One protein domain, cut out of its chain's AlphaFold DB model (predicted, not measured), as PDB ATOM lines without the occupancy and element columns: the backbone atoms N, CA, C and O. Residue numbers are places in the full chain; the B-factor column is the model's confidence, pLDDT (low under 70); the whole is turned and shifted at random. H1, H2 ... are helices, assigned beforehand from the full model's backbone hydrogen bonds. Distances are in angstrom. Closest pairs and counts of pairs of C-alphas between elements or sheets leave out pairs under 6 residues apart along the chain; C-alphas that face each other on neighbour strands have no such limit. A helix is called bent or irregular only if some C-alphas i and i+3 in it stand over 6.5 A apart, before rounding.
ATOM      1  N   TYR A  33     153.178 203.265 162.761       97.44
ATOM      2  CA  TYR A  33     153.856 202.852 163.992       97.44
ATOM      3  C   TYR A  33     153.120 203.376 165.237       97.44
ATOM      4  O   TYR A  33     152.835 202.602 166.143       97.44
ATOM      5  N   PHE A  34     152.729 204.656 165.260       96.50
ATOM      6  CA  PHE A  34     152.048 205.273 166.403       96.50
ATOM      7  C   PHE A  34     150.697 204.606 166.657       96.50
ATOM      8  O   PHE A  34     150.355 204.262 167.788       96.50
ATOM      9  N   ASN A  35     149.939 204.374 165.583       97.12
ATOM     10  CA  ASN A  35     148.657 203.694 165.679       97.12
ATOM     11  C   ASN A  35     148.846 202.276 166.244       97.12
ATOM     12  O   ASN A  35     148.138 201.900 167.178       97.12
ATOM     13  N   ALA A  36     149.835 201.519 165.761       98.25
ATOM     14  CA  ALA A  36     150.150 200.187 166.273       98.25
ATOM     15  C   ALA A  36     150.602 200.186 167.746       98.25
ATOM     16  O   ALA A  36     150.203 199.291 168.499       98.25
ATOM     17  N   VAL A  37     151.369 201.190 168.182       97.88
ATOM     18  CA  VAL A  37     151.773 201.362 169.589       97.88
ATOM     19  C   VAL A  37     150.547 201.549 170.475       97.88
ATOM     20  O   VAL A  37     150.372 200.779 171.414       97.88
ATOM     21  N   ASN A  38     149.634 202.464 170.136       97.19
ATOM     22  CA  ASN A  38     148.420 202.690 170.929       97.19
ATOM     23  C   ASN A  38     147.562 201.423 171.092       97.19
ATOM     24  O   ASN A  38     147.074 201.122 172.183       97.19
ATOM     25  N   ARG A  39     147.419 200.632 170.020       97.75
ATOM     26  CA  ARG A  39     146.691 199.352 170.073       97.75
ATOM     27  C   ARG A  39     147.430 198.319 170.918       97.75
ATOM     28  O   ARG A  39     146.807 197.579 171.679       97.75
ATOM     29  N   SER A  40     148.756 198.300 170.827       97.75
ATOM     30  CA  SER A  40     149.599 197.434 171.651       97.75
ATOM     31  C   SER A  40     149.540 197.806 173.132       97.75
ATOM     32  O   SER A  40     149.523 196.907 173.965       97.75
ATOM     33  N   ILE A  41     149.430 199.095 173.473       95.94
ATOM     34  CA  ILE A  41     149.219 199.552 174.853       95.94
ATOM     35  C   ILE A  41     147.917 198.964 175.404       95.94
ATOM     36  O   ILE A  41     147.911 198.404 176.497       95.94
ATOM     37  N   LYS A  42     146.818 199.004 174.640       95.94
ATOM     38  CA  LYS A  42     145.558 198.380 175.077       95.94
ATOM     39  C   LYS A  42     145.680 196.875 175.262       95.94
ATOM     40  O   LYS A  42     145.244 196.380 176.298       95.94
ATOM     41  N   PHE A  43     146.287 196.165 174.306       96.06
ATOM     42  CA  PHE A  43     146.562 194.733 174.453       96.06
ATOM     43  C   PHE A  43     147.354 194.440 175.726       96.06
ATOM     44  O   PHE A  43     147.008 193.534 176.481       96.06
ATOM     45  N   PHE A  44     148.373 195.246 175.994       92.94
ATOM     46  CA  PHE A  44     149.194 195.123 177.183       92.94
ATOM     47  C   PHE A  44     148.385 195.330 178.473       92.94
ATOM     48  O   PHE A  44     148.432 194.482 179.364       92.94
ATOM     49  N   ILE A  45     147.570 196.390 178.546       92.50
ATOM     50  CA  ILE A  45     146.693 196.679 179.694       92.50
ATOM     51  C   ILE A  45     145.730 195.512 179.962       92.50
ATOM     52  O   ILE A  45     145.617 195.061 181.103       92.50
ATOM     53  N   VAL A  46     145.051 194.990 178.930       93.00
ATOM     54  CA  VAL A  46     144.089 193.886 179.117       93.00
ATOM     55  C   VAL A  46     144.764 192.565 179.461       93.00
ATOM     56  O   VAL A  46     144.165 191.750 180.163       93.00
ATOM     57  N   GLY A  47     146.004 192.368 179.012       90.81
ATOM     58  CA  GLY A  47     146.838 191.236 179.402       90.81
ATOM     59  C   GLY A  47     147.186 191.270 180.889       90.81
ATOM     60  O   GLY A  47     146.938 190.295 181.593       90.81
ATOM     61  N   ILE A  48     147.682 192.409 181.393       87.25
ATOM     62  CA  ILE A  48     148.022 192.570 182.822       87.25
ATOM     63  C   ILE A  48     146.788 192.434 183.709       87.25
ATOM     64  O   ILE A  48     146.834 191.783 184.750       87.25
ATOM     65  N   ALA A  49     145.670 193.037 183.304       89.44
ATOM     66  CA  ALA A  49     144.418 192.959 184.051       89.44
ATOM     67  C   ALA A  49     143.764 191.561 183.988       89.44
ATOM     68  O   ALA A  49     142.685 191.359 184.549       89.44
ATOM     69  N   GLY A  50     144.375 190.597 183.286       88.56
ATOM     70  CA  GLY A  50     143.880 189.227 183.149       88.56
ATOM     71  C   GLY A  50     142.579 189.106 182.351       88.56
ATOM     72  O   GLY A  50     141.909 188.077 182.443       88.56
ATOM     73  N   ILE A  51     142.214 190.149 181.597       91.31
ATOM     74  CA  ILE A  51     141.015 190.210 180.748       91.31
ATOM     75  C   ILE A  51     141.250 189.396 179.471       91.31
ATOM     76  O   ILE A  51     140.418 188.568 179.107       91.31
ATOM     77  N   ALA A  52     142.392 189.619 178.818       91.44
ATOM     78  CA  ALA A  52     142.850 188.811 177.695       91.44
ATOM     79  C   ALA A  52     143.888 187.798 178.187       91.44
ATOM     80  O   ALA A  52     144.766 188.124 178.985       91.44
ATOM     81  N   GLN A  53     143.776 186.553 177.727       88.56
ATOM     82  CA  GLN A  53     144.583 185.439 178.218       88.56
ATOM     83  C   GLN A  53     145.228 184.691 177.051       88.56
ATOM     84  O   GLN A  53     144.612 184.506 176.001       88.56
ATOM     85  N   ILE A  54     146.481 184.264 177.238       86.94
ATOM     86  CA  ILE A  54     147.203 183.462 176.245       86.94
ATOM     87  C   ILE A  54     146.560 182.087 176.145       86.94
ATOM     88  O   ILE A  54     146.324 181.431 177.157       86.94
ATOM     89  N   ILE A  55     146.369 181.623 174.914       86.50
ATOM     90  CA  ILE A  55     145.998 180.247 174.603       86.50
ATOM     91  C   ILE A  55     147.295 179.420 174.546       86.50
ATOM     92  O   ILE A  55     148.060 179.572 173.591       86.50
ATOM     93  N   PRO A  56     147.580 178.535 175.526       82.12
ATOM     94  CA  PRO A  56     148.890 177.881 175.618       82.12
ATOM     95  C   PRO A  56     149.253 177.038 174.390       82.12
ATOM     96  O   PRO A  56     150.418 176.964 174.020       82.12
ATOM     97  N   SER A  57     148.259 176.431 173.732       78.25
ATOM     98  CA  SER A  57     148.459 175.616 172.527       78.25
ATOM     99  C   SER A  57     148.834 176.414 171.276       78.25
ATOM    100  O   SER A  57     149.279 175.819 170.302       78.25
ATOM    101  N   GLU A  58     148.632 177.733 171.274       78.81
ATOM    102  CA  GLU A  58     148.938 178.627 170.144       78.81
ATOM    103  C   GLU A  58     150.202 179.467 170.384       78.81
ATOM    104  O   GLU A  58     150.588 180.302 169.560       78.81
ATOM    105  N   LEU A  59     150.858 179.267 171.528       76.38
ATOM    106  CA  LEU A  59     152.082 179.967 171.863       76.38
ATOM    107  C   LEU A  59     153.236 179.392 171.034       76.38
ATOM    108  O   LEU A  59     153.545 178.204 171.118       76.38
ATOM    109  N   MET A  60     153.902 180.248 170.260       69.69
ATOM    110  CA  MET A  60     155.098 179.856 169.517       69.69
ATOM    111  C   MET A  60     156.262 179.814 170.511       69.69
ATOM    112  O   MET A  60     156.843 180.840 170.871       69.69
ATOM    113  N   LEU A  61     156.526 178.636 171.068       64.00
ATOM    114  CA  LEU A  61     157.646 178.397 171.970       64.00
ATOM    115  C   LEU A  61     158.808 177.824 171.157       64.00
ATOM    116  O   LEU A  61     158.797 176.648 170.813       64.00
ATOM    117  N   GLU A  62     159.807 178.652 170.860       56.62
ATOM    118  CA  GLU A  62     161.160 178.141 170.640       56.62
ATOM    119  C   GLU A  62     161.800 177.889 172.012       56.62
ATOM    120  O   GLU A  62     161.564 178.645 172.963       56.62
ATOM    121  N   ASP A  63     162.545 176.789 172.129       48.97
ATOM    122  CA  ASP A  63     163.116 176.289 173.380       48.97
ATOM    123  C   ASP A  63     163.785 177.404 174.224       48.97
ATOM    124  O   ASP A  63     164.668 178.128 173.768       48.97
ATOM    125  N   ASN A  64     163.377 177.504 175.495       45.62
ATOM    126  CA  ASN A  64     164.053 178.214 176.595       45.62
ATOM    127  C   ASN A  64     164.249 179.749 176.549       45.62
ATOM    128  O   ASN A  64     165.050 180.265 177.322       45.62
ATOM    129  N   THR A  65     163.473 180.529 175.789       48.34
ATOM    130  CA  THR A  65     163.412 182.005 175.990       48.34
ATOM    131  C   THR A  65     162.162 182.429 176.764       48.34
ATOM    132  O   THR A  65     161.304 183.167 176.274       48.34
ATOM    133  N   PHE A  66     162.034 181.933 177.995       52.47
ATOM    134  CA  PHE A  66     160.905 182.228 178.879       52.47
ATOM    135  C   PHE A  66     161.408 182.698 180.244       52.47
ATOM    136  O   PHE A  66     161.407 181.903 181.169       52.47
ATOM    137  N   ASP A  67     161.839 183.960 180.391       53.81
ATOM    138  CA  ASP A  67     162.416 184.373 181.686       53.81
ATOM    139  C   ASP A  67     161.997 185.735 182.273       53.81
ATOM    140  O   ASP A  67     162.168 185.919 183.473       53.81
ATOM    141  N   ALA A  68     161.356 186.660 181.544       52.06
ATOM    142  CA  ALA A  68     160.962 187.953 182.151       52.06
ATOM    143  C   ALA A  68     159.520 188.399 181.866       52.06
ATOM    144  O   ALA A  68     158.754 188.668 182.796       52.06
ATOM    145  N   ILE A  69     159.128 188.433 180.587       55.75
ATOM    146  CA  ILE A  69     157.818 188.968 180.180       55.75
ATOM    147  C   ILE A  69     156.689 188.034 180.628       55.75
ATOM    148  O   ILE A  69     155.706 188.483 181.199       55.75
ATOM    149  N   SER A  70     156.811 186.722 180.426       54.50
ATOM    150  CA  SER A  70     155.712 185.807 180.754       54.50
ATOM    151  C   SER A  70     155.573 185.503 182.251       54.50
ATOM    152  O   SER A  70     154.455 185.339 182.731       54.50
ATOM    153  N   SER A  71     156.682 185.427 182.997       52.44
ATOM    154  CA  SER A  71     156.691 185.087 184.430       52.44
ATOM    155  C   SER A  71     156.103 186.197 185.306       52.44
ATOM    156  O   SER A  71     155.513 185.905 186.344       52.44
ATOM    157  N   THR A  72     156.212 187.453 184.867       53.84
ATOM    158  CA  THR A  72     155.697 188.620 185.602       53.84
ATOM    159  C   THR A  72     154.236 188.946 185.254       53.84
ATOM    160  O   THR A  72     153.530 189.526 186.074       53.84
ATOM    161  N   PHE A  73     153.760 188.562 184.062       56.97
ATOM    162  CA  PHE A  73     152.493 189.062 183.506       56.97
ATOM    163  C   PHE A  73     151.345 188.071 183.544       56.97
ATOM    164  O   PHE A  73     150.186 188.478 183.491       56.97
ATOM    165  N   MET A  74     151.640 186.773 183.525       59.53
ATOM    166  CA  MET A  74     150.685 185.832 182.956       59.53
ATOM    167  C   MET A  74     150.484 184.617 183.840       59.53
ATOM    168  O   MET A  74     151.319 183.718 183.910       59.53
ATOM    169  N   VAL A  75     149.303 184.550 184.456       56.72
ATOM    170  CA  VAL A  75     148.794 183.291 184.997       56.72
ATOM    171  C   VAL A  75     148.401 182.414 183.810       56.72
ATOM    172  O   VAL A  75     147.341 182.585 183.203       56.72
ATOM    173  N   LEU A  76     149.286 181.483 183.454       63.06
ATOM    174  CA  LEU A  76     148.991 180.455 182.466       63.06
ATOM    175  C   LEU A  76     147.979 179.478 183.063       63.06
ATOM    176  O   LEU A  76     148.306 178.654 183.915       63.06
ATOM    177  N   HIS A  77     146.736 179.575 182.610       65.94
ATOM    178  CA  HIS A  77     145.713 178.592 182.934       65.94
ATOM    179  C   HIS A  77     145.808 177.428 181.949       65.94
ATOM    180  O   HIS A  77     146.053 177.621 180.758       65.94
ATOM    181  N   SER A  78     145.581 176.207 182.433       65.94
ATOM    182  CA  SER A  78     145.663 174.993 181.609       65.94
ATOM    183  C   SER A  78     144.629 174.954 180.480       65.94
ATOM    184  O   SER A  78     144.858 174.300 179.463       65.94
ATOM    185  N   HIS A  79     143.506 175.658 180.639       74.56
ATOM    186  CA  HIS A  79     142.428 175.719 179.659       74.56
ATOM    187  C   HIS A  79     141.902 177.144 179.525       74.56
ATOM    188  O   HIS A  79     141.326 177.681 180.467       74.56
ATOM    189  N   ILE A  80     142.065 177.716 178.333       84.44
ATOM    190  CA  ILE A  80     141.547 179.033 177.961       84.44
ATOM    191  C   ILE A  80     140.580 178.874 176.795       84.44
ATOM    192  O   ILE A  80     140.869 178.175 175.824       84.44
ATOM    193  N   THR A  81     139.419 179.521 176.888       86.00
ATOM    194  CA  THR A  81     138.454 179.552 175.789       86.00
ATOM    195  C   THR A  81     139.018 180.377 174.624       86.00
ATOM    196  O   THR A  81     139.430 181.521 174.851       86.00
ATOM    197  N   PRO A  82     139.001 179.855 173.381       90.94
ATOM    198  CA  PRO A  82     139.512 180.552 172.202       90.94
ATOM    199  C   PRO A  82     138.513 181.611 171.711       90.94
ATOM    200  O   PRO A  82     137.852 181.461 170.686       90.94
ATOM    201  N   THR A  83     138.347 182.679 172.487       94.38
ATOM    202  CA  THR A  83     137.575 183.858 172.076       94.38
ATOM    203  C   THR A  83     138.375 184.680 171.057       94.38
ATOM    204  O   THR A  83     139.607 184.603 171.059       94.38
ATOM    205  N   PRO A  84     137.728 185.520 170.223       96.19
ATOM    206  CA  PRO A  84     138.446 186.414 169.309       96.19
ATOM    207  C   PRO A  84     139.509 187.271 170.015       96.19
ATOM    208  O   PRO A  84     140.626 187.399 169.521       96.19
ATOM    209  N   MET A  85     139.198 187.771 171.218       95.31
ATOM    210  CA  MET A  85     140.134 188.520 172.056       95.31
ATOM    211  C   MET A  85     141.364 187.692 172.442       95.31
ATOM    212  O   MET A  85     142.483 188.158 172.249       95.31
ATOM    213  N   ASN A  86     141.180 186.465 172.941       93.12
ATOM    214  CA  ASN A  86     142.289 185.612 173.384       93.12
ATOM    215  C   ASN A  86     143.160 185.133 172.214       93.12
ATOM    216  O   ASN A  86     144.383 185.084 172.342       93.12
ATOM    217  N   ILE A  87     142.552 184.837 171.060       95.00
ATOM    218  CA  ILE A  87     143.280 184.468 169.836       95.00
ATOM    219  C   ILE A  87     144.143 185.646 169.370       95.00
ATOM    220  O   ILE A  87     145.356 185.509 169.198       95.00
ATOM    221  N   ALA A  88     143.538 186.827 169.208       97.06
ATOM    222  CA  ALA A  88     144.252 188.015 168.752       97.06
ATOM    223  C   ALA A  88     145.353 188.439 169.733       97.06
ATOM    224  O   ALA A  88     146.466 188.753 169.315       97.06
ATOM    225  N   PHE A  89     145.067 188.384 171.036       95.12
ATOM    226  CA  PHE A  89     146.039 188.670 172.086       95.12
ATOM    227  C   PHE A  89     147.210 187.681 172.075       95.12
ATOM    228  O   PHE A  89     148.357 188.109 172.156       95.12
ATOM    229  N   THR A  90     146.959 186.379 171.893       92.31
ATOM    230  CA  THR A  90     148.031 185.369 171.794       92.31
ATOM    231  C   THR A  90     148.932 185.630 170.586       92.31
ATOM    232  O   THR A  90     150.158 185.568 170.685       92.31
ATOM    233  N   GLN A  91     148.343 185.993 169.444       95.00
ATOM    234  CA  GLN A  91     149.097 186.334 168.237       95.00
ATOM    235  C   GLN A  91     149.892 187.638 168.396       95.00
ATOM    236  O   GLN A  91     151.056 187.690 167.998       95.00
ATOM    237  N   TRP A  92     149.308 188.668 169.013       96.25
ATOM    238  CA  TRP A  92     150.016 189.905 169.350       96.25
ATOM    239  C   TRP A  92     151.161 189.644 170.332       96.25
ATOM    240  O   TRP A  92     152.253 190.174 170.154       96.25
ATOM    241  N   PHE A  93     150.959 188.774 171.320       91.75
ATOM    242  CA  PHE A  93     151.995 188.411 172.282       91.75
ATOM    243  C   PHE A  93     153.170 187.683 171.617       91.75
ATOM    244  O   PHE A  93     154.327 187.976 171.916       91.75
ATOM    245  N   ASN A  94     152.898 186.783 170.667       89.81
ATOM    246  CA  ASN A  94     153.947 186.161 169.853       89.81
ATOM    247  C   ASN A  94     154.761 187.212 169.075       89.81
ATOM    248  O   ASN A  94     155.980 187.083 169.001       89.81
ATOM    249  N   LEU A  95     154.118 188.267 168.552       92.31
ATOM    250  CA  LEU A  95     154.828 189.396 167.940       92.31
ATOM    251  C   LEU A  95     155.646 190.167 168.979       92.31
ATOM    252  O   LEU A  95     156.826 190.384 168.768       92.31
ATOM    253  N   LEU A  96     155.066 190.538 170.122       91.38
ATOM    254  CA  LEU A  96     155.763 191.292 171.170       91.38
ATOM    255  C   LEU A  96     157.092 190.638 171.578       91.38
ATOM    256  O   LEU A  96     158.092 191.331 171.760       91.38
ATOM    257  N   ARG A  97     157.118 189.304 171.671       86.12
ATOM    258  CA  ARG A  97     158.303 188.524 172.062       86.12
ATOM    259  C   ARG A  97     159.486 188.654 171.109       86.12
ATOM    260  O   ARG A  97     160.616 188.483 171.554       86.12
ATOM    261  N   THR A  98     159.250 188.941 169.833       88.25
ATOM    262  CA  THR A  98     160.334 189.138 168.859       88.25
ATOM    263  C   THR A  98     160.831 190.581 168.824       88.25
ATOM    264  O   THR A  98     161.789 190.869 168.112       88.25
ATOM    265  N   ASN A  99     160.209 191.480 169.602       91.25
ATOM    266  CA  ASN A  99     160.466 192.919 169.597       91.25
ATOM    267  C   ASN A  99     160.584 193.498 168.168       91.25
ATOM    268  O   ASN A  99     161.646 194.009 167.789       91.25
ATOM    269  N   PRO A 100     159.526 193.367 167.348       94.94
ATOM    270  CA  PRO A 100     159.589 193.684 165.936       94.94
ATOM    271  C   PRO A 100     159.771 195.183 165.726       94.94
ATOM    272  O   PRO A 100     159.251 196.004 166.489       94.94
ATOM    273  N   ASP A 101     160.439 195.534 164.630       97.25
ATOM    274  CA  ASP A 101     160.398 196.898 164.117       97.25
ATOM    275  C   ASP A 101     158.968 197.204 163.656       97.25
ATOM    276  O   ASP A 101     158.310 196.383 163.004       97.25
ATOM    277  N   LEU A 102     158.480 198.401 163.957       98.00
ATOM    278  CA  LEU A 102     157.148 198.887 163.612       98.00
ATOM    279  C   LEU A 102     157.099 199.372 162.158       98.00
ATOM    280  O   LEU A 102     156.693 200.494 161.850       98.00
ATOM    281  N   SER A 103     157.522 198.498 161.245       96.69
ATOM    282  CA  SER A 103     157.366 198.675 159.804       96.69
ATOM    283  C   SER A 103     155.885 198.792 159.430       96.69
ATOM    284  O   SER A 103     154.995 198.491 160.232       96.69
ATOM    285  N   TYR A 104     155.594 199.194 158.191       96.00
ATOM    286  CA  TYR A 104     154.218 199.214 157.687       96.00
ATOM    287  C   TYR A 104     153.522 197.850 157.843       96.00
ATOM    288  O   TYR A 104     152.373 197.790 158.279       96.00
ATOM    289  N   GLU A 105     154.231 196.757 157.543       97.31
ATOM    290  CA  GLU A 105     153.710 195.390 157.628       97.31
ATOM    291  C   GLU A 105     153.378 194.996 159.073       97.31
ATOM    292  O   GLU A 105     152.231 194.653 159.369       97.31
ATOM    293  N   ASN A 106     154.342 195.126 159.990       98.06
ATOM    294  CA  ASN A 106     154.145 194.769 161.397       98.06
ATOM    295  C   ASN A 106     153.098 195.668 162.067       98.06
ATOM    296  O   ASN A 106     152.241 195.180 162.804       98.06
ATOM    297  N   SER A 107     153.109 196.968 161.761       98.44
ATOM    298  CA  SER A 107     152.119 197.915 162.279       98.44
ATOM    299  C   SER A 107     150.707 197.566 161.812       98.44
ATOM    300  O   SER A 107     149.780 197.504 162.619       98.44
ATOM    301  N   THR A 108     150.539 197.272 160.520       98.00
ATOM    302  CA  THR A 108     149.244 196.860 159.958       98.00
ATOM    303  C   THR A 108     148.779 195.543 160.567       98.00
ATOM    304  O   THR A 108     147.603 195.404 160.904       98.00
ATOM    305  N   ARG A 109     149.694 194.593 160.785       98.31
ATOM    306  CA  ARG A 109     149.368 193.322 161.433       98.31
ATOM    307  C   ARG A 109     148.841 193.522 162.855       98.31
ATOM    308  O   ARG A 109     147.839 192.904 163.211       98.31
ATOM    309  N   ILE A 110     149.471 194.390 163.645       98.62
ATOM    310  CA  ILE A 110     149.016 194.734 165.002       98.62
ATOM    311  C   ILE A 110     147.628 195.385 164.968       98.62
ATOM    312  O   ILE A 110     146.759 195.013 165.755       98.62
ATOM    313  N   ILE A 111     147.394 196.316 164.039       97.88
ATOM    314  CA  ILE A 111     146.093 196.983 163.883       97.88
ATOM    315  C   ILE A 111     144.999 195.966 163.525       97.88
ATOM    316  O   ILE A 111     143.938 195.965 164.143       97.88
ATOM    317  N   GLN A 112     145.272 195.036 162.608       98.12
ATOM    318  CA  GLN A 112     144.329 193.968 162.251       98.12
ATOM    319  C   GLN A 112     144.016 193.044 163.433       98.12
ATOM    320  O   GLN A 112     142.863 192.674 163.637       98.12
ATOM    321  N   LEU A 113     145.029 192.670 164.223       98.44
ATOM    322  CA  LEU A 113     144.820 191.890 165.447       98.44
ATOM    323  C   LEU A 113     143.915 192.641 166.420       98.44
ATOM    324  O   LEU A 113     142.998 192.056 166.994       98.44
ATOM    325  N   TYR A 114     144.141 193.943 166.579       98.06
ATOM    326  CA  TYR A 114     143.320 194.783 167.437       98.06
ATOM    327  C   TYR A 114     141.853 194.803 166.992       98.06
ATOM    328  O   TYR A 114     140.966 194.556 167.808       98.06
ATOM    329  N   GLU A 115     141.588 194.983 165.699       96.75
ATOM    330  CA  GLU A 115     140.230 194.920 165.143       96.75
ATOM    331  C   GLU A 115     139.575 193.548 165.370       96.75
ATOM    332  O   GLU A 115     138.424 193.466 165.802       96.75
ATOM    333  N   GLN A 116     140.323 192.462 165.151       97.06
ATOM    334  CA  GLN A 116     139.853 191.083 165.347       97.06
ATOM    335  C   GLN A 116     139.565 190.749 166.815       97.06
ATOM    336  O   GLN A 116     138.721 189.899 167.100       97.06
ATOM    337  N   SER A 117     140.245 191.413 167.751       97.19
ATOM    338  CA  SER A 117     140.092 191.165 169.187       97.19
ATOM    339  C   SER A 117     138.749 191.641 169.753       97.19
ATOM    340  O   SER A 117     138.325 191.166 170.806       97.19
ATOM    341  N   GLY A 118     138.089 192.590 169.078       95.31
ATOM    342  CA  GLY A 118     136.904 193.279 169.594       95.31
ATOM    343  C   GLY A 118     137.202 194.339 170.665       95.31
ATOM    344  O   GLY A 118     136.267 194.888 171.240       95.31
ATOM    345  N   LEU A 119     138.476 194.664 170.933       94.06
ATOM    346  CA  LEU A 119     138.849 195.681 171.926       94.06
ATOM    347  C   LEU A 119     138.352 197.091 171.581       94.06
ATOM    348  O   LEU A 119     138.102 197.875 172.495       94.06
ATOM    349  N   THR A 120     138.126 197.395 170.301       91.06
ATOM    350  CA  THR A 120     137.572 198.682 169.851       91.06
ATOM    351  C   THR A 120     136.218 199.008 170.489       91.06
ATOM    352  O   THR A 120     135.898 200.173 170.690       91.06
ATOM    353  N   SER A 121     135.401 197.998 170.805       90.19
ATOM    354  CA  SER A 121     134.085 198.172 171.437       90.19
ATOM    355  C   SER A 121     134.066 197.764 172.913       90.19
ATOM    356  O   SER A 121     132.997 197.695 173.525       90.19
ATOM    357  N   PHE A 122     135.231 197.483 173.500       92.38
ATOM    358  CA  PHE A 122     135.339 197.034 174.880       92.38
ATOM    359  C   PHE A 122     135.196 198.208 175.857       92.38
ATOM    360  O   PHE A 122     136.026 199.120 175.874       92.38
ATOM    361  N   SER A 123     134.159 198.157 176.699       90.88
ATOM    362  CA  SER A 123     133.938 199.129 177.777       90.88
ATOM    363  C   SER A 123     134.606 198.670 179.071       90.88
ATOM    364  O   SER A 123     134.453 197.522 179.482       90.88
ATOM    365  N   LEU A 124     135.288 199.590 179.756       91.31
ATOM    366  CA  LEU A 124     135.878 199.336 181.071       91.31
ATOM    367  C   LEU A 124     134.827 199.252 182.194       91.31
ATOM    368  O   LEU A 124     135.139 198.803 183.298       91.31
ATOM    369  N   ASP A 125     133.574 199.640 181.943       88.75
ATOM    370  CA  ASP A 125     132.534 199.667 182.975       88.75
ATOM    371  C   ASP A 125     132.197 198.267 183.499       88.75
ATOM    372  O   ASP A 125     131.914 198.116 184.691       88.75
ATOM    373  N   ILE A 126     132.314 197.250 182.636       89.50
ATOM    374  CA  ILE A 126     132.003 195.843 182.935       89.50
ATOM    375  C   ILE A 126     133.084 195.138 183.768       89.50
ATOM    376  O   ILE A 126     132.905 193.981 184.143       89.50
ATOM    377  N   LEU A 127     134.212 195.806 184.029       91.56
ATOM    378  CA  LEU A 127     135.350 195.210 184.722       91.56
ATOM    379  C   LEU A 127     135.089 194.996 186.213       91.56
ATOM    380  O   LEU A 127     134.476 195.834 186.885       91.56
ATOM    381  N   ALA A 128     135.645 193.903 186.741       93.06
ATOM    382  CA  ALA A 128     135.674 193.645 188.175       93.06
ATOM    383  C   ALA A 128     136.535 194.698 188.911       93.06
ATOM    384  O   ALA A 128     137.468 195.250 188.313       93.06
ATOM    385  N   PRO A 129     136.263 194.989 190.200       93.06
ATOM    386  CA  PRO A 129     137.034 195.965 190.975       93.06
ATOM    387  C   PRO A 129     138.544 195.700 190.970       93.06
ATOM    388  O   PRO A 129     139.330 196.636 190.852       93.06
ATOM    389  N   GLU A 130     138.950 194.432 191.025       92.00
ATOM    390  CA  GLU A 130     140.354 194.014 191.021       92.00
ATOM    391  C   GLU A 130     141.032 194.340 189.685       92.00
ATOM    392  O   GLU A 130     142.164 194.816 189.654       92.00
ATOM    393  N   GLN A 131     140.317 194.157 188.572       92.31
ATOM    394  CA  GLN A 131     140.818 194.492 187.238       92.31
ATOM    395  C   GLN A 131     140.945 196.007 187.071       92.31
ATOM    396  O   GLN A 131     141.965 196.490 186.584       92.31
ATOM    397  N   LYS A 132     139.941 196.773 187.523       92.31
ATOM    398  CA  LYS A 132     139.996 198.245 187.503       92.31
ATOM    399  C   LYS A 132     141.173 198.766 188.323       92.31
ATOM    400  O   LYS A 132     141.876 199.657 187.858       92.31
ATOM    401  N   GLN A 133     141.416 198.184 189.498       91.94
ATOM    402  CA  GLN A 133     142.538 198.550 190.360       91.94
ATOM    403  C   GLN A 133     143.884 198.377 189.643       91.94
ATOM    404  O   GLN A 133     144.679 199.314 189.607       91.94
ATOM    405  N   VAL A 134     144.104 197.227 189.000       90.25
ATOM    406  CA  VAL A 134     145.323 196.959 188.219       90.25
ATOM    407  C   VAL A 134     145.505 197.978 187.089       90.25
ATOM    408  O   VAL A 134     146.601 198.508 186.899       90.25
ATOM    409  N   ILE A 135     144.431 198.301 186.361       92.50
ATOM    410  CA  ILE A 135     144.484 199.293 185.277       92.50
ATOM    411  C   ILE A 135     144.788 200.694 185.829       92.50
ATOM    412  O   ILE A 135     145.597 201.417 185.251       92.50
ATOM    413  N   HIS A 136     144.191 201.093 186.954       92.62
ATOM    414  CA  HIS A 136     144.495 202.380 187.582       92.62
ATOM    415  C   HIS A 136     145.964 202.491 187.996       92.62
ATOM    416  O   HIS A 136     146.567 203.541 187.789       92.62
ATOM    417  N   GLU A 137     146.548 201.425 188.547       90.44
ATOM    418  CA  GLU A 137     147.952 201.411 188.970       90.44
ATOM    419  C   GLU A 137     148.908 201.615 187.793       90.44
ATOM    420  O   GLU A 137     149.819 202.442 187.881       90.44
ATOM    421  N   ILE A 138     148.685 200.919 186.673       89.25
ATOM    422  CA  ILE A 138     149.525 201.116 185.488       89.25
ATOM    423  C   ILE A 138     149.291 202.482 184.842       89.25
ATOM    424  O   ILE A 138     150.255 203.160 184.496       89.25
ATOM    425  N   MET A 139     148.041 202.936 184.735       91.31
ATOM    426  CA  MET A 139     147.736 204.247 184.158       91.31
ATOM    427  C   MET A 139     148.347 205.379 184.986       91.31
ATOM    428  O   MET A 139     148.924 206.298 184.413       91.31
ATOM    429  N   ALA A 140     148.317 205.285 186.317       89.88
ATOM    430  CA  ALA A 140     148.977 206.249 187.194       89.88
ATOM    431  C   ALA A 140     150.499 206.303 186.981       89.88
ATOM    432  O   ALA A 140     151.100 207.364 187.137       89.88
ATOM    433  N   ALA A 141     151.115 205.179 186.615       87.69
ATOM    434  CA  ALA A 141     152.550 205.091 186.382       87.69
ATOM    435  C   ALA A 141     152.974 205.452 184.947       87.69
ATOM    436  O   ALA A 141     154.109 205.885 184.757       87.69
ATOM    437  N   GLN A 142     152.107 205.250 183.947       90.00
ATOM    438  CA  GLN A 142     152.475 205.268 182.521       90.00
ATOM    439  C   GLN A 142     151.696 206.267 181.657       90.00
ATOM    440  O   GLN A 142     152.053 206.479 180.500       90.00
ATOM    441  N   SER A 143     150.671 206.948 182.186       90.19
ATOM    442  CA  SER A 143     149.852 207.880 181.389       90.19
ATOM    443  C   SER A 143     150.655 208.990 180.716       90.19
ATOM    444  O   SER A 143     150.258 209.475 179.659       90.19
ATOM    445  N   TYR A 144     151.757 209.432 181.326       90.88
ATOM    446  CA  TYR A 144     152.586 210.475 180.737       90.88
ATOM    447  C   TYR A 144     153.333 209.959 179.508       90.88
ATOM    448  O   TYR A 144     153.257 210.579 178.452       90.88
ATOM    449  N   ASP A 145     153.990 208.805 179.619       91.12
ATOM    450  CA  ASP A 145     154.746 208.219 178.511       91.12
ATOM    451  C   ASP A 145     153.819 207.772 177.365       91.12
ATOM    452  O   ASP A 145     154.154 207.955 176.196       91.12
ATOM    453  N   TRP A 146     152.629 207.253 177.680       92.56
ATOM    454  CA  TRP A 146     151.678 206.763 176.676       92.56
ATOM    455  C   TRP A 146     150.780 207.839 176.061       92.56
ATOM    456  O   TRP A 146     150.434 207.754 174.885       92.56
ATOM    457  N   LEU A 147     150.353 208.831 176.847       91.06
ATOM    458  CA  LEU A 147     149.313 209.788 176.442       91.06
ATOM    459  C   LEU A 147     149.745 211.254 176.569       91.06
ATOM    460  O   LEU A 147     148.966 212.143 176.224       91.06
ATOM    461  N   GLY A 148     150.938 211.538 177.098       89.38
ATOM    462  CA  GLY A 148     151.367 212.904 177.420       89.38
ATOM    463  C   GLY A 148     150.553 213.546 178.549       89.38
ATOM    464  O   GLY A 148     150.531 214.769 178.677       89.38
ATOM    465  N   VAL A 149     149.845 212.748 179.356       85.12
ATOM    466  CA  VAL A 149     148.974 213.249 180.427       85.12
ATOM    467  C   VAL A 149     149.757 213.349 181.730       85.12
ATOM    468  O   VAL A 149     150.162 212.336 182.304       85.12
ATOM    469  N   PHE A 150     149.936 214.579 182.214       81.88
ATOM    470  CA  PHE A 150     150.523 214.860 183.522       81.88
ATOM    471  C   PHE A 150     149.460 214.779 184.625       81.88
ATOM    472  O   PHE A 150     148.401 215.391 184.506       81.88
ATOM    473  N   GLY A 151     149.757 214.060 185.711       79.50
ATOM    474  CA  GLY A 151     148.866 213.966 186.873       79.50
ATOM    475  C   GLY A 151     147.582 213.181 186.596       79.50
ATOM    476  O   GLY A 151     146.489 213.726 186.727       79.50
ATOM    477  N   TYR A 152     147.713 211.906 186.209       88.19
ATOM    478  CA  TYR A 152     146.577 211.001 186.015       88.19
ATOM    479  C   TYR A 152     145.618 211.001 187.213       88.19
ATOM    480  O   TYR A 152     146.041 210.878 188.364       88.19
ATOM    481  N   ALA A 153     144.320 211.073 186.916       90.12
ATOM    482  CA  ALA A 153     143.248 210.964 187.891       90.12
ATOM    483  C   ALA A 153     142.336 209.769 187.536       90.12
ATOM    484  O   ALA A 153     142.005 209.591 186.360       90.12
ATOM    485  N   PRO A 154     141.915 208.935 188.510       88.19
ATOM    486  CA  PRO A 154     141.116 207.734 188.241       88.19
ATOM    487  C   PRO A 154     139.810 207.975 187.467       88.19
ATOM    488  O   PRO A 154     139.419 207.151 186.646       88.19
ATOM    489  N   ASP A 155     139.153 209.117 187.669       90.31
ATOM    490  CA  ASP A 155     137.931 209.516 186.957       90.31
ATOM    491  C   ASP A 155     138.153 209.766 185.453       90.31
ATOM    492  O   ASP A 155     137.198 209.786 184.679       90.31
ATOM    493  N   LYS A 156     139.413 209.889 185.018       90.06
ATOM    494  CA  LYS A 156     139.815 210.037 183.613       90.06
ATOM    495  C   LYS A 156     140.110 208.723 182.902       90.06
ATOM    496  O   LYS A 156     140.488 208.746 181.735       90.06
ATOM    497  N   LEU A 157     139.925 207.577 183.562       91.69
ATOM    498  CA  LEU A 157     140.274 206.278 182.989       91.69
ATOM    499  C   LEU A 157     139.610 206.018 181.625       91.69
ATOM    500  O   LEU A 157     140.310 205.650 180.686       91.69
ATOM    501  N   ASN A 158     138.299 206.246 181.502       91.94
ATOM    502  CA  ASN A 158     137.582 206.029 180.240       91.94
ATOM    503  C   ASN A 158     138.077 206.972 179.129       91.94
ATOM    504  O   ASN A 158     138.324 206.519 178.019       91.94
ATOM    505  N   GLU A 159     138.334 208.244 179.448       92.31
ATOM    506  CA  GLU A 159     138.893 209.212 178.489       92.31
ATOM    507  C   GLU A 159     140.277 208.766 177.989       92.31
ATOM    508  O   GLU A 159     140.565 208.796 176.794       92.31
ATOM    509  N   CYS A 160     141.147 208.317 178.898       92.88
ATOM    510  CA  CYS A 160     142.463 207.797 178.540       92.88
ATOM    511  C   CYS A 160     142.384 206.509 177.709       92.88
ATOM    512  O   CYS A 160     143.193 206.316 176.804       92.88
ATOM    513  N   TRP A 161     141.426 205.634 178.013       93.62
ATOM    514  CA  TRP A 161     141.187 204.404 177.264       93.62
ATOM    515  C   TRP A 161     140.722 204.690 175.837       93.62
ATOM    516  O   TRP A 161     141.263 204.120 174.893       93.62
ATOM    517  N   GLU A 162     139.769 205.602 175.662       93.25
ATOM    518  CA  GLU A 162     139.246 205.998 174.350       93.25
ATOM    519  C   GLU A 162     140.307 206.711 173.501       93.25
ATOM    520  O   GLU A 162     140.415 206.447 172.305       93.25
ATOM    521  N   LYS A 163     141.177 207.527 174.113       92.94
ATOM    522  CA  LYS A 163     142.304 208.177 173.416       92.94
ATOM    523  C   LYS A 163     143.245 207.193 172.714       92.94
ATOM    524  O   LYS A 163     143.833 207.528 171.690       92.94
ATOM    525  N   LEU A 164     143.387 205.970 173.228       93.56
ATOM    526  CA  LEU A 164     144.205 204.933 172.587       93.56
ATOM    527  C   LEU A 164     143.550 204.354 171.313       93.56
ATOM    528  O   LEU A 164     144.242 203.741 170.501       93.56
ATOM    529  N   ASP A 165     142.248 204.563 171.090       92.94
ATOM    530  CA  ASP A 165     141.577 204.184 169.834       92.94
ATOM    531  C   ASP A 165     141.745 205.221 168.725       92.94
ATOM    532  O   ASP A 165     141.479 204.923 167.556       92.94
ATOM    533  N   GLU A 166     142.190 206.434 169.055       91.75
ATOM    534  CA  GLU A 166     142.371 207.482 168.061       91.75
ATOM    535  C   GLU A 166     143.399 207.045 167.008       91.75
ATOM    536  O   GLU A 166     144.483 206.523 167.301       91.75
ATOM    537  N   THR A 167     143.034 207.229 165.741       93.56
ATOM    538  CA  THR A 167     143.920 206.983 164.604       93.56
ATOM    539  C   THR A 167     144.498 208.310 164.159       93.56
ATOM    540  O   THR A 167     143.775 209.169 163.652       93.56
ATOM    541  N   LYS A 168     145.810 208.471 164.309       94.19
ATOM    542  CA  LYS A 168     146.506 209.619 163.734       94.19
ATOM    543  C   LYS A 168     146.677 209.425 162.234       94.19
ATOM    544  O   LYS A 168     147.013 208.331 161.777       94.19
ATOM    545  N   THR A 169     146.465 210.505 161.491       94.81
ATOM    546  CA  THR A 169     146.591 210.567 160.026       94.81
ATOM    547  C   THR A 169     147.778 211.412 159.562       94.81
ATOM    548  O   THR A 169     148.126 211.358 158.386       94.81
ATOM    549  N   SER A 170     148.415 212.148 160.476       96.75
ATOM    550  CA  SER A 170     149.596 212.980 160.238       96.75
ATOM    551  C   SER A 170     150.635 212.804 161.350       96.75
ATOM    552  O   SER A 170     150.316 212.371 162.465       96.75
ATOM    553  N   LEU A 184     158.882 197.860 168.841       95.75
ATOM    554  CA  LEU A 184     157.655 197.783 169.641       95.75
ATOM    555  C   LEU A 184     157.899 197.864 171.160       95.75
ATOM    556  O   LEU A 184     157.184 198.598 171.837       95.75
ATOM    557  N   ILE A 185     158.873 197.129 171.714       92.94
ATOM    558  CA  ILE A 185     159.100 197.118 173.172       92.94
ATOM    559  C   ILE A 185     159.519 198.503 173.687       92.94
ATOM    560  O   ILE A 185     158.873 198.965 174.623       92.94
ATOM    561  N   PRO A 186     160.519 199.203 173.112       93.31
ATOM    562  CA  PRO A 186     160.877 200.545 173.574       93.31
ATOM    563  C   PRO A 186     159.714 201.544 173.539       93.31
ATOM    564  O   PRO A 186     159.566 202.335 174.467       93.31
ATOM    565  N   GLU A 187     158.857 201.482 172.515       95.56
ATOM    566  CA  GLU A 187     157.657 202.325 172.428       95.56
ATOM    567  C   GLU A 187     156.619 201.988 173.513       95.56
ATOM    568  O   GLU A 187     155.996 202.890 174.067       95.56
ATOM    569  N   LEU A 188     156.455 200.706 173.865       92.69
ATOM    570  CA  LEU A 188     155.580 200.288 174.968       92.69
ATOM    571  C   LEU A 188     156.134 200.678 176.336       92.69
ATOM    572  O   LEU A 188     155.368 201.139 177.181       92.69
ATOM    573  N   VAL A 189     157.444 200.494 176.539       91.31
ATOM    574  CA  VAL A 189     158.173 200.898 177.752       91.31
ATOM    575  C   VAL A 189     158.051 202.404 177.976       91.31
ATOM    576  O   VAL A 189     158.010 202.861 179.117       91.31
ATOM    577  N   GLY A 190     157.984 203.171 176.888       91.88
ATOM    578  CA  GLY A 190     157.889 204.615 176.947       91.88
ATOM    579  C   GLY A 190     159.235 205.279 177.211       91.88
ATOM    580  O   GLY A 190     160.294 204.644 177.224       91.88
ATOM    581  N   PHE A 191     159.197 206.597 177.391       90.31
ATOM    582  CA  PHE A 191     160.399 207.422 177.447       90.31
ATOM    583  C   PHE A 191     161.213 207.183 178.724       90.31
ATOM    584  O   PHE A 191     162.437 207.039 178.658       90.31
ATOM    585  N   ASN A 192     160.532 207.110 179.873       82.44
ATOM    586  CA  ASN A 192     161.172 206.994 181.184       82.44
ATOM    587  C   ASN A 192     161.263 205.544 181.676       82.44
ATOM    588  O   ASN A 192     162.196 205.203 182.396       82.44
ATOM    589  N   GLY A 193     160.315 204.680 181.301       77.19
ATOM    590  CA  GLY A 193     160.414 203.226 181.479       77.19
ATOM    591  C   GLY A 193     160.364 202.677 182.911       77.19
ATOM    592  O   GLY A 193     160.312 201.464 183.080       77.19
ATOM    593  N   HIS A 194     160.309 203.516 183.950       72.44
ATOM    594  CA  HIS A 194     160.473 203.094 185.352       72.44
ATOM    595  C   HIS A 194     159.494 202.016 185.853       72.44
ATOM    596  O   HIS A 194     159.839 201.227 186.730       72.44
ATOM    597  N   TRP A 195     158.265 201.957 185.335       75.69
ATOM    598  CA  TRP A 195     157.322 200.897 185.724       75.69
ATOM    599  C   TRP A 195     157.706 199.537 185.116       75.69
ATOM    600  O   TRP A 195     157.438 198.484 185.696       75.69
ATOM    601  N   PHE A 196     158.376 199.564 183.966       76.38
ATOM    602  CA  PHE A 196     158.695 198.399 183.157       76.38
ATOM    603  C   PHE A 196     160.007 197.709 183.520       76.38
ATOM    604  O   PHE A 196     160.242 196.612 183.020       76.38
ATOM    605  N   ASP A 197     160.814 198.246 184.437       69.81
ATOM    606  CA  ASP A 197     162.016 197.557 184.938       69.81
ATOM    607  C   ASP A 197     161.692 196.164 185.506       69.81
ATOM    608  O   ASP A 197     162.513 195.251 185.462       69.81
ATOM    609  N   LYS A 198     160.463 195.976 186.005       65.88
ATOM    610  CA  LYS A 198     159.962 194.690 186.517       65.88
ATOM    611  C   LYS A 198     159.474 193.737 185.421       65.88
ATOM    612  O   LYS A 198     159.246 192.569 185.693       65.88
ATOM    613  N   VAL A 199     159.279 194.242 184.208       69.81
ATOM    614  CA  VAL A 199     158.480 193.640 183.130       69.81
ATOM    615  C   VAL A 199     159.343 193.264 181.938       69.81
ATOM    616  O   VAL A 199     159.316 192.142 181.439       69.81
ATOM    617  N   PHE A 200     160.111 194.247 181.493       72.81
ATOM    618  CA  PHE A 200     160.992 194.219 180.349       72.81
ATOM    619  C   PHE A 200     162.417 194.417 180.868       72.81
ATOM    620  O   PHE A 200     163.098 195.380 180.522       72.81
ATOM    621  N   THR A 201     162.871 193.509 181.739       69.50
ATOM    622  CA  THR A 201     164.222 193.569 182.317       69.50
ATOM    623  C   THR A 201     165.264 193.674 181.201       69.50
ATOM    624  O   THR A 201     165.241 192.867 180.270       69.50
ATOM    625  N   ASN A 202     166.177 194.643 181.296       73.94
ATOM    626  CA  ASN A 202     167.214 194.946 180.294       73.94
ATOM    627  C   ASN A 202     166.705 195.454 178.931       73.94
ATOM    628  O   ASN A 202     167.480 195.493 177.975       73.94
ATOM    629  N   SER A 203     165.433 195.843 178.807       79.12
ATOM    630  CA  SER A 203     164.950 196.493 177.583       79.12
ATOM    631  C   SER A 203     165.273 197.981 177.583       79.12
ATOM    632  O   SER A 203     165.267 198.638 178.622       79.12
ATOM    633  N   LYS A 204     165.540 198.523 176.394       87.00
ATOM    634  CA  LYS A 204     165.730 199.961 176.211       87.00
ATOM    635  C   LYS A 204     164.401 200.694 176.372       87.00
ATOM    636  O   LYS A 204     163.372 200.230 175.884       87.00
ATOM    637  N   THR A 205     164.448 201.862 177.001       92.19
ATOM    638  CA  THR A 205     163.365 202.848 176.906       92.19
ATOM    639  C   THR A 205     163.366 203.481 175.514       92.19
ATOM    640  O   THR A 205     164.384 203.423 174.813       92.19
ATOM    641  N   SER A 206     162.268 204.127 175.111       94.38
ATOM    642  CA  SER A 206     162.244 204.836 173.824       94.38
ATOM    643  C   SER A 206     163.300 205.941 173.757       94.38
ATOM    644  O   SER A 206     163.872 206.148 172.697       94.38
ATOM    645  N   TYR A 207     163.665 206.569 174.883       94.25
ATOM    646  CA  TYR A 207     164.791 207.508 174.931       94.25
ATOM    647  C   TYR A 207     166.095 206.878 174.425       94.25
ATOM    648  O   TYR A 207     166.725 207.411 173.517       94.25
ATOM    649  N   HIS A 208     166.490 205.741 175.002       94.00
ATOM    650  CA  HIS A 208     167.743 205.076 174.642       94.00
ATOM    651  C   HIS A 208     167.698 204.560 173.203       94.00
ATOM    652  O   HIS A 208     168.654 204.737 172.455       94.00
ATOM    653  N   GLU A 209     166.566 203.983 172.795       95.31
ATOM    654  CA  GLU A 209     166.375 203.535 171.414       95.31
ATOM    655  C   GLU A 209     166.476 204.698 170.419       95.31
ATOM    656  O   GLU A 209     167.073 204.546 169.353       95.31
ATOM    657  N   TYR A 210     165.939 205.871 170.764       96.94
ATOM    658  CA  TYR A 210     165.973 207.036 169.886       96.94
ATOM    659  C   TYR A 210     167.368 207.637 169.763       96.94
ATOM    660  O   TYR A 210     167.771 208.000 168.659       96.94
ATOM    661  N   ILE A 211     168.124 207.692 170.860       96.44
ATOM    662  CA  ILE A 211     169.527 208.114 170.826       96.44
ATOM    663  C   ILE A 211     170.349 207.157 169.958       96.44
ATOM    664  O   ILE A 211     171.050 207.607 169.055       96.44
ATOM    665  N   ASP A 212     170.206 205.847 170.155       95.81
ATOM    666  CA  ASP A 212     170.983 204.861 169.400       95.81
ATOM    667  C   ASP A 212     170.617 204.844 167.908       95.81
ATOM    668  O   ASP A 212     171.487 204.712 167.047       95.81
ATOM    669  N   THR A 213     169.330 204.996 167.585       96.38
ATOM    670  CA  THR A 213     168.829 204.883 166.205       96.38
ATOM    671  C   THR A 213     168.940 206.201 165.447       96.38
ATOM    672  O   THR A 213     169.475 206.247 164.338       96.38
ATOM    673  N   TYR A 214     168.447 207.288 166.040       97.88
ATOM    674  CA  TYR A 214     168.290 208.581 165.376       97.88
ATOM    675  C   TYR A 214     169.334 209.611 165.806       97.88
ATOM    676  O   TYR A 214     169.416 210.654 165.169       97.88
ATOM    677  N   GLY A 215     170.115 209.363 166.860       97.06
ATOM    678  CA  GLY A 215     171.115 210.308 167.380       97.06
ATOM    679  C   GLY A 215     170.521 211.456 168.192       97.06
ATOM    680  O   GLY A 215     171.250 212.259 168.765       97.06
TER     681      GLY A 215
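What this domain is: This is residues 33 to 170 and 184 to 215 of the 335 residues of the protein "DUF1281_C domain-containing protein" of Saezia sanguinis (UniProt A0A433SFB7). The longest helix, the kinked H5, packs on H1, a helix through the middle of a helical body, while the hairpin of H3 and H4 packs on H1 too, away from H5. H6 packs on H5, and H7 packs on H1 and links it to H8, the helix farthest from the middle; short H2, which follows a long link from H1, sits near the end of H1 at Ile 48. The printed part has 170 residues with eight named helices, H1 to H8 in chain order, and no named strand: the class is all helix. It is compact, with a radius of gyration of the C-alphas of 15.4 A, and rounded, spanning 43 by 38 by 31 A.

How they stand to each other: H5, residues 129 to 147, has a kink of 62 degrees near residue 141. It touches the hub H1, residues 33 to 48, at a shallow tilt of 26 degrees, opposite ways; the closest C-alphas, of Ile 45 and Ile 135, are 6.5 A apart. H6, residues 154 to 163, touches H5 at a steep tilt of 62 degrees, closest at C-alphas 136 and 154, 6.4 A. H4, residues 104 to 117, touches H1 at a steep tilt of 40 degrees, the same way, closest at C-alphas 36 and 107, 5.0 A. H3, residues 84 to 97, forms a helical hairpin with H4, closest at C-alphas 85 and 117, 3.9 A. H3 touches H1 with residues 89 to 92 alone, closest at C-alphas 43 and 89, 6.5 A. H7, residues 184 to 189, touches H1 residues 37 to 41 alone, closest at C-alphas 41 and 188, 6.4 A. H8, residues 206 to 214, forms a helical hairpin with H7, closest at C-alphas 186 and 206, 4.5 A. H2, residues 69 to 73, is near H3. H8 and H1 are apart. Every O i to N i+4 pair is within hydrogen-bond range in H1, H2, H3, H4, H7 and H8; in H5 it is 13 of 15 and in H6 4 of 6.

Where its parts are: H1 runs 22.2 A from C-alpha 33 at (153.856, 202.852, 163.992). H5 spans 23.5 A, H3 20.2 A, H4 19.9 A and H6 14.9 A. H5 and H6 are irregular: C-alphas 141 and 144 are 7.8 A apart, C-alphas 155 and 158 7.6 A. H8 ends with C-alpha 214 at (168.290, 208.581, 165.376).

The domain as a whole: The C-alphas farthest apart, of His 79 and Gly 215, are 46.6 A apart. Residues 171 to 183 are not printed, and C-alphas 170 and 184 are 19.6 A apart across this cut. The links H1 to H2, H4 to H5 and H7 to H8 are long. Mean pLDDT of the printed part is 87.1; residues 60 to 78, 197 to 199 and 201 are under 70.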